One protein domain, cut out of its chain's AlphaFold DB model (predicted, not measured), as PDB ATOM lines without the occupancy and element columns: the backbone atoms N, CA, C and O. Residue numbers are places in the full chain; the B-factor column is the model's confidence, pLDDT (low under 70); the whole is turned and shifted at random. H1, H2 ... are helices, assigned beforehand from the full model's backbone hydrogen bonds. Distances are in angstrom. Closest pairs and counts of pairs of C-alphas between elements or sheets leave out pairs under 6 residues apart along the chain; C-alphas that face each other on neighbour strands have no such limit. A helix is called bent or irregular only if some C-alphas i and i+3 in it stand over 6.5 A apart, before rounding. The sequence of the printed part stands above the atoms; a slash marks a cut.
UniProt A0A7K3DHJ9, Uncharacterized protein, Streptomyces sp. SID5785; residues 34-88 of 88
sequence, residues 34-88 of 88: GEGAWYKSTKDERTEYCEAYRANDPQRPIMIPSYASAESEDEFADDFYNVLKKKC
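Overview. This is residues 34 to 88 of the 88 residues of an uncharacterized protein of Streptomyces sp. SID5785 (UniProt A0A7K3DHJ9). Three helices make a small, rounded body, their centres at the corners of a triangle: H1 starts with Gly 34 close to Phe 80 in the middle of H3, the longest helix, and runs off from it at a large angle, while H3 meets H2 with residues 84 to 85, near its own last residues, about perpendicular to it. H1 and H2 follow each other as an open V that does not fully close on itself, while residues 56 to 72, a long stretch with no named element, fold back across the body from the last residue of H2 to the first residue of H3. The printed part has 55 residues with three named helices, in the order H1, H2, H3 along the chain, and no named strand; the class is all helix. The whole is compact, with a radius of gyration of the C-alphas of 10.5 A, and its C-alphas span 30 by 22 by 18 A along their three main axes.

Along the chain. H3, the longest helix, takes in residues 73 to 87, Glu 73 to Lys 87, and measures 20.8 A from first to last C-alpha. It begins with C-alpha 73 at (8.908, 23.057, -42.644) and ends with C-alpha 87 at (-6.698, 31.485, -53.453), and x falls from the one point to the other. H2 takes in the 13 residues 43 to 55, Lys 43 to Ala 55, and measures 18.2 A from first to last C-alpha; in it x rises, from C-alpha 43 at (-13.364, 29.878, -42.893) to C-alpha 55 at (-1.317, 43.143, -46.235). H1 is the short helix of 7 residues, 34 to 40, with 9.8 A from first to last C-alpha; it begins at the first printed residue, with C-alpha 34 at (-0.181, 23.205, -48.204). None of the three helices is bent or irregular.

Arrangement. H3 touches both other helices. H1 and H3 touch with 12 pairs of C-alphas within 8 A, and their closest C-alphas, those of Gly 34 and Phe 80, are 4.1 A apart. Their lines stand at a steep tilt of 68 degrees, only just short of about perpendicular, and they run the same way; their centres are 9.8 A apart. H2 and H3 touch with 4 pairs of C-alphas within 8 A, H2 with residues 49 to 53 alone and H3 with residues 84 to 85 alone. The closest C-alphas of H2 and H3 are those of Cys 50 and Leu 84, 6.6 A apart. The lines of H2 and H3 are about perpendicular, at 89 degrees, and the two centres are 13.2 A apart. H1 and H2 are close but not clearly touching, with 1 pair of C-alphas within 8 A, that of Trp 38 and Arg 46 at 7.1 A. They run opposite ways at a steep tilt of 38 degrees, with 13.5 A from centre to centre. In the backbones of H1, H2 and H3, every O i to N i+4 pair is within hydrogen-bond range.

Size, cuts and confidence. The two C-alphas farthest apart are those of Ala 55, the last residue of H2, and Ala 70, in the stretch before H3, at 29.8 A. The C-alphas of the first and last printed residues, Gly 34 and Cys 88, are 13.9 A apart. The link from H1 to H2 is tight, with 2 residues, and the link from H2 to H3 is long, with 17 residues, 56 to 72; the C-alphas of that stretch lie 5 to 17 A from the mean of all C-alphas. The printed part has no cut, and its Cys 88 is the last residue of a chain of 88. The mean pLDDT of the printed part is 91.6, and no printed residue is under 70 in this predicted model.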
ATOM      1  N   GLY A  34       0.356  21.860 -48.398       94.88
ATOM      2  CA  GLY A  34      -0.181  23.205 -48.204       94.88
ATOM      3  C   GLY A  34      -1.613  23.347 -48.721       94.88
ATOM      4  O   GLY A  34      -2.459  23.950 -48.056       94.88
ATOM      5  N   GLU A  35      -1.958  22.723 -49.853       95.62
ATOM      6  CA  GLU A  35      -3.348  22.733 -50.328       95.62
ATOM      7  C   GLU A  35      -4.245  21.873 -49.420       95.62
ATOM      8  O   GLU A  35      -5.382  22.246 -49.121       95.62
ATOM      9  N   GLY A  36      -3.726  20.757 -48.904       94.25
ATOM     10  CA  GLY A  36      -4.374  19.967 -47.861       94.25
ATOM     11  C   GLY A  36      -4.640  20.776 -46.590       94.25
ATOM     12  O   GLY A  36      -5.760  20.736 -46.070       94.25
ATOM     13  N   ALA A  37      -3.653  21.546 -46.127       94.69
ATOM     14  CA  ALA A  37      -3.771  22.424 -44.969       94.69
ATOM     15  C   ALA A  37      -4.858  23.480 -45.185       94.69
ATOM     16  O   ALA A  37      -5.780  23.569 -44.376       94.69
ATOM     17  N   TRP A  38      -4.843  24.164 -46.332       95.31
ATOM     18  CA  TRP A  38      -5.876  25.130 -46.709       95.31
ATOM     19  C   TRP A  38      -7.288  24.541 -46.613       95.31
ATOM     20  O   TRP A  38      -8.179  25.141 -46.010       95.31
ATOM     21  N   TYR A  39      -7.512  23.345 -47.169       94.12
ATOM     22  CA  TYR A  39      -8.832  22.707 -47.137       94.12
ATOM     23  C   TYR A  39      -9.250  22.199 -45.752       94.12
ATOM     24  O   TYR A  39     -10.455  22.098 -45.504       94.12
ATOM     25  N   LYS A  40      -8.306  21.911 -44.849       94.25
ATOM     26  CA  LYS A  40      -8.619  21.578 -43.452       94.25
ATOM     27  C   LYS A  40      -8.871  22.808 -42.580       94.25
ATOM     28  O   LYS A  40      -9.602  22.679 -41.604       94.25
ATOM     29  N   SER A  41      -8.326  23.973 -42.934       94.25
ATOM     30  CA  SER A  41      -8.574  25.219 -42.203       94.25
ATOM     31  C   SER A  41     -10.042  25.635 -42.253       94.25
ATOM     32  O   SER A  41     -10.746  25.421 -43.248       94.25
ATOM     33  N   THR A  42     -10.488  26.268 -41.177       96.06
ATOM     34  CA  THR A  42     -11.790  26.914 -41.041       96.06
ATOM     35  C   THR A  42     -11.904  28.139 -41.951       96.06
ATOM     36  O   THR A  42     -10.934  28.612 -42.546       96.06
ATOM     37  N   LYS A  43     -13.123  28.670 -42.092       96.69
ATOM     38  CA  LYS A  43     -13.364  29.878 -42.893       96.69
ATOM     39  C   LYS A  43     -12.654  31.107 -42.310       96.69
ATOM     40  O   LYS A  43     -12.147  31.920 -43.081       96.69
ATOM     41  N   ASP A  44     -12.619  31.219 -40.987       95.88
ATOM     42  CA  ASP A  44     -12.033  32.369 -40.298       95.88
ATOM     43  C   ASP A  44     -10.507  32.345 -40.438       95.88
ATOM     44  O   ASP A  44      -9.935  33.316 -40.919       95.88
ATOM     45  N   GLU A  45      -9.868  31.190 -40.221       94.81
ATOM     46  CA  GLU A  45      -8.427  31.009 -40.473       94.81
ATOM     47  C   GLU A  45      -8.048  31.346 -41.921       94.81
ATOM     48  O   GLU A  45      -7.099  32.082 -42.168       94.81
ATOM     49  N   ARG A  46      -8.823  30.871 -42.908       95.44
ATOM     50  CA  ARG A  46      -8.582  31.221 -44.321       95.44
ATOM     51  C   ARG A  46      -8.691  32.723 -44.576       95.44
ATOM     52  O   ARG A  46      -7.963  33.244 -45.419       95.44
ATOM     53  N   THR A  47      -9.601  33.400 -43.880       95.00
ATOM     54  CA  THR A  47      -9.768  34.854 -43.981       95.00
ATOM     55  C   THR A  47      -8.540  35.554 -43.414       95.00
ATOM     56  O   THR A  47      -7.947  36.372 -44.113       95.00
ATOM     57  N   GLU A  48      -8.092  35.159 -42.223       92.62
ATOM     58  CA  GLU A  48      -6.885  35.694 -41.584       92.62
ATOM     59  C   GLU A  48      -5.630  35.479 -42.443       92.62
ATOM     60  O   GLU A  48      -4.863  36.420 -42.650       92.62
ATOM     61  N   TYR A  49      -5.447  34.286 -43.024       94.06
ATOM     62  CA  TYR A  49      -4.323  34.017 -43.928       94.06
ATOM     63  C   TYR A  49      -4.339  34.934 -45.148       94.06
ATOM     64  O   TYR A  49      -3.302  35.475 -45.527       94.06
ATOM     65  N   CYS A  50      -5.508  35.134 -45.762       94.06
ATOM     66  CA  CYS A  50      -5.622  36.016 -46.916       94.06
ATOM     67  C   CYS A  50      -5.438  37.488 -46.558       94.06
ATOM     68  O   CYS A  50      -4.849  38.231 -47.339       94.06
ATOM     69  N   GLU A  51      -5.931  37.934 -45.406       93.69
ATOM     70  CA  GLU A  51      -5.697  39.296 -44.932       93.69
ATOM     71  C   GLU A  51      -4.209  39.545 -44.689       93.69
ATOM     72  O   GLU A  51      -3.676  40.532 -45.197       93.69
ATOM     73  N   ALA A  52      -3.524  38.626 -44.006       92.12
ATOM     74  CA  ALA A  52      -2.085  38.710 -43.776       92.12
ATOM     75  C   ALA A  52      -1.293  38.676 -45.097       92.12
ATOM     76  O   ALA A  52      -0.433  39.528 -45.325       92.12
ATOM     77  N   TYR A  53      -1.640  37.765 -46.016       93.25
ATOM     78  CA  TYR A  53      -1.019  37.680 -47.341       93.25
ATOM     79  C   TYR A  53      -1.184  38.973 -48.149       93.25
ATOM     80  O   TYR A  53      -0.223  39.474 -48.728       93.25
ATOM     81  N   ARG A  54      -2.394  39.548 -48.188       93.44
ATOM     82  CA  ARG A  54      -2.653  40.788 -48.939       93.44
ATOM     83  C   ARG A  54      -2.005  42.006 -48.292       93.44
ATOM     84  O   ARG A  54      -1.536  42.880 -49.018       93.44
ATOM     85  N   ALA A  55      -1.967  42.060 -46.960       93.31
ATOM     86  CA  ALA A  55      -1.317  43.143 -46.235       93.31
ATOM     87  C   ALA A  55       0.183  43.223 -46.551       93.31
ATOM     88  O   ALA A  55       0.725  44.326 -46.551       93.31
ATOM     89  N   ASN A  56       0.834  42.084 -46.845       84.31
ATOM     90  CA  ASN A  56       2.291  41.983 -47.019       84.31
ATOM     91  C   ASN A  56       3.055  42.716 -45.899       84.31
ATOM     92  O   ASN A  56       4.103  43.315 -46.137       84.31
ATOM     93  N   ASP A  57       2.489  42.713 -44.688       80.25
ATOM     94  CA  ASP A  57       2.996  43.460 -43.545       80.25
ATOM     95  C   ASP A  57       3.968  42.575 -42.753       80.25
ATOM     96  O   ASP A  57       3.536  41.591 -42.144       80.25
ATOM     97  N   PRO A  58       5.268  42.913 -42.702       76.81
ATOM     98  CA  PRO A  58       6.248  42.146 -41.939       76.81
ATOM     99  C   PRO A  58       5.935  42.077 -40.437       76.81
ATOM    100  O   PRO A  58       6.431  41.182 -39.757       76.81
ATOM    101  N   GLN A  59       5.133  43.008 -39.901       78.00
ATOM    102  CA  GLN A  59       4.716  43.012 -38.495       78.00
ATOM    103  C   GLN A  59       3.544  42.065 -38.211       78.00
ATOM    104  O   GLN A  59       3.278  41.751 -37.050       78.00
ATOM    105  N   ARG A  60       2.850  41.589 -39.252       76.12
ATOM    106  CA  ARG A  60       1.732  40.644 -39.161       76.12
ATOM    107  C   ARG A  60       2.023  39.426 -40.043       76.12
ATOM    108  O   ARG A  60       1.409  39.279 -41.101       76.12
ATOM    109  N   PRO A  61       2.971  38.562 -39.633       83.19
ATOM    110  CA  PRO A  61       3.354  37.405 -40.426       83.19
ATOM    111  C   PRO A  61       2.170  36.459 -40.625       83.19
ATOM    112  O   PRO A  61       1.291  36.336 -39.768       83.19
ATOM    113  N   ILE A  62       2.169  35.758 -41.756       87.62
ATOM    114  CA  ILE A  62       1.202  34.694 -42.008       87.62
ATOM    115  C   ILE A  62       1.478  33.560 -41.026       87.62
ATOM    116  O   ILE A  62       2.570  32.994 -41.005       87.62
ATOM    117  N   MET A  63       0.473  33.218 -40.225       88.31
ATOM    118  CA  MET A  63       0.508  32.034 -39.374       88.31
ATOM    119  C   MET A  63       0.459  30.797 -40.271       88.31
ATOM    120  O   MET A  63      -0.565  30.506 -40.885       88.31
ATOM    121  N   ILE A  64       1.576  30.085 -40.384       86.56
ATOM    122  CA  ILE A  64       1.644  28.855 -41.171       86.56
ATOM    123  C   ILE A  64       1.055  27.714 -40.327       86.56
ATOM    124  O   ILE A  64       1.532  27.476 -39.215       86.56
ATOM    125  N   PRO A  65       0.002  27.021 -40.795       87.06
ATOM    126  CA  PRO A  65      -0.656  25.996 -39.998       87.06
ATOM    127  C   PRO A  65       0.246  24.776 -39.825       87.06
ATOM    128  O   PRO A  65       0.825  24.280 -40.785       87.06
ATOM    129  N   SER A  66       0.287  24.211 -38.618       85.50
ATOM    130  CA  SER A  66       0.921  22.908 -38.407       85.50
ATOM    131  C   SER A  66       0.140  21.830 -39.163       85.50
ATOM    132  O   SER A  66      -1.021  21.554 -38.847       85.50
ATOM    133  N   TYR A  67       0.774  21.186 -40.141       85.62
ATOM    134  CA  TYR A  67       0.160  20.137 -40.947       85.62
ATOM    135  C   TYR A  67       1.089  18.932 -41.062       85.62
ATOM    136  O   TYR A  67       2.290  19.079 -41.255       85.62
ATOM    137  N   ALA A  68       0.528  17.725 -40.952       83.69
ATOM    138  CA  ALA A  68       1.297  16.501 -41.139       83.69
ATOM    139  C   ALA A  68       1.732  16.389 -42.610       83.69
ATOM    140  O   ALA A  68       0.930  16.014 -43.469       83.69
ATOM    141  N   SER A  69       2.989  16.746 -42.875       84.38
ATOM    142  CA  SER A  69       3.659  16.624 -44.168       84.38
ATOM    143  C   SER A  69       4.907  15.752 -44.027       84.38
ATOM    144  O   SER A  69       5.491  15.662 -42.948       84.38
ATOM    145  N   ALA A  70       5.294  15.093 -45.118       86.94
ATOM    146  CA  ALA A  70       6.607  14.459 -45.248       86.94
ATOM    147  C   ALA A  70       7.683  15.456 -45.724       86.94
ATOM    148  O   ALA A  70       8.859  15.109 -45.783       86.94
ATOM    149  N   GLU A  71       7.265  16.667 -46.096       89.25
ATOM    150  CA  GLU A  71       8.125  17.778 -46.498       89.25
ATOM    151  C   GLU A  71       8.755  18.447 -45.271       89.25
ATOM    152  O   GLU A  71       8.241  18.348 -44.152       89.25
ATOM    153  N   SER A  72       9.864  19.151 -45.491       92.81
ATOM    154  CA  SER A  72      10.429  20.042 -44.476       92.81
ATOM    155  C   SER A  72       9.493  21.220 -44.173       92.81
ATOM    156  O   SER A  72       8.598  21.543 -44.955       92.81
ATOM    157  N   GLU A  73       9.704  21.884 -43.032       90.81
ATOM    158  CA  GLU A  73       8.908  23.057 -42.644       90.81
ATOM    159  C   GLU A  73       8.988  24.180 -43.690       90.81
ATOM    160  O   GLU A  73       7.963  24.777 -44.015       90.81
ATOM    161  N   ASP A  74      10.171  24.413 -44.267       93.50
ATOM    162  CA  ASP A  74      10.390  25.437 -45.295       93.50
ATOM    163  C   ASP A  74       9.683  25.084 -46.614       93.50
ATOM    164  O   ASP A  74       9.006  25.923 -47.206       93.50
ATOM    165  N   GLU A  75       9.775  23.827 -47.060       94.62
ATOM    166  CA  GLU A  75       9.079  23.360 -48.267       94.62
ATOM    167  C   GLU A  75       7.558  23.443 -48.106       94.62
ATOM    168  O   GLU A  75       6.851  23.882 -49.018       94.62
ATOM    169  N   PHE A  76       7.052  23.065 -46.930       95.44
ATOM    170  CA  PHE A  76       5.641  23.199 -46.604       95.44
ATOM    171  C   PHE A  76       5.208  24.670 -46.580       95.44
ATOM    172  O   PHE A  76       4.148  25.012 -47.111       95.44
ATOM    173  N   ALA A  77       6.020  25.545 -45.981       94.00
ATOM    174  CA  ALA A  77       5.767  26.976 -45.937       94.00
ATOM    175  C   ALA A  77       5.668  27.564 -47.351       94.00
ATOM    176  O   ALA A  77       4.686  28.241 -47.665       94.00
ATOM    177  N   ASP A  78       6.628  27.254 -48.219       95.56
ATOM    178  CA  ASP A  78       6.646  27.701 -49.611       95.56
ATOM    179  C   ASP A  78       5.434  27.190 -50.401       95.56
ATOM    180  O   ASP A  78       4.797  27.952 -51.142       95.56
ATOM    181  N   ASP A  79       5.064  25.916 -50.244       96.12
ATOM    182  CA  ASP A  79       3.854  25.373 -50.865       96.12
ATOM    183  C   ASP A  79       2.597  26.093 -50.357       96.12
ATOM    184  O   ASP A  79       1.756  26.527 -51.153       96.12
ATOM    185  N   PHE A  80       2.490  26.314 -49.045       96.19
ATOM    186  CA  PHE A  80       1.365  27.030 -48.455       96.19
ATOM    187  C   PHE A  80       1.272  28.476 -48.968       96.19
ATOM    188  O   PHE A  80       0.197  28.905 -49.391       96.19
ATOM    189  N   TYR A  81       2.389  29.205 -49.059       95.50
ATOM    190  CA  TYR A  81       2.435  30.535 -49.681       95.50
ATOM    191  C   TYR A  81       1.959  30.515 -51.139       95.50
ATOM    192  O   TYR A  81       1.191  31.386 -51.562       95.50
ATOM    193  N   ASN A  82       2.353  29.502 -51.914       97.00
ATOM    194  CA  ASN A  82       1.886  29.339 -53.290       97.00
ATOM    195  C   ASN A  82       0.379  29.064 -53.376       97.00
ATOM    196  O   ASN A  82      -0.266  29.467 -54.351       97.00
ATOM    197  N   VAL A  83      -0.204  28.404 -52.374       96.75
ATOM    198  CA  VAL A  83      -1.658  28.242 -52.259       96.75
ATOM    199  C   VAL A  83      -2.327  29.580 -51.956       96.75
ATOM    200  O   VAL A  83      -3.278  29.933 -52.656       96.75
ATOM    201  N   LEU A  84      -1.814  30.361 -51.000       96.00
ATOM    202  CA  LEU A  84      -2.356  31.688 -50.680       96.00
ATOM    203  C   LEU A  84      -2.336  32.614 -51.902       96.00
ATOM    204  O   LEU A  84      -3.362  33.201 -52.247       96.00
ATOM    205  N   LYS A  85      -1.229  32.627 -52.656       96.00
ATOM    206  CA  LYS A  85      -1.110  33.357 -53.929       96.00
ATOM    207  C   LYS A  85      -2.209  33.013 -54.937       96.00
ATOM    208  O   LYS A  85      -2.613  33.873 -55.716       96.00
ATOM    209  N   LYS A  86      -2.675  31.760 -54.961       96.62
ATOM    210  CA  LYS A  86      -3.717  31.289 -55.888       96.62
ATOM    211  C   LYS A  86      -5.138  31.537 -55.377       96.62
ATOM    212  O   LYS A  86      -6.049  31.619 -56.196       96.62
ATOM    213  N   LYS A  87      -5.355  31.556 -54.058       95.62
ATOM    214  CA  LYS A  87      -6.698  31.485 -53.453       95.62
ATOM    215  C   LYS A  87      -7.212  32.816 -52.882       95.62
ATOM    216  O   LYS A  87      -8.420  32.896 -52.680       95.62
ATOM    217  N   CYS A  88      -6.344  33.794 -52.600       93.56
ATOM    218  CA  CYS A  88      -6.687  34.960 -51.771       93.56
ATOM    219  C   CYS A  88      -7.164  36.242 -52.498       93.56
ATOM    220  O   CYS A  88      -6.380  37.201 -52.618       93.56
TER     221      CYS A  88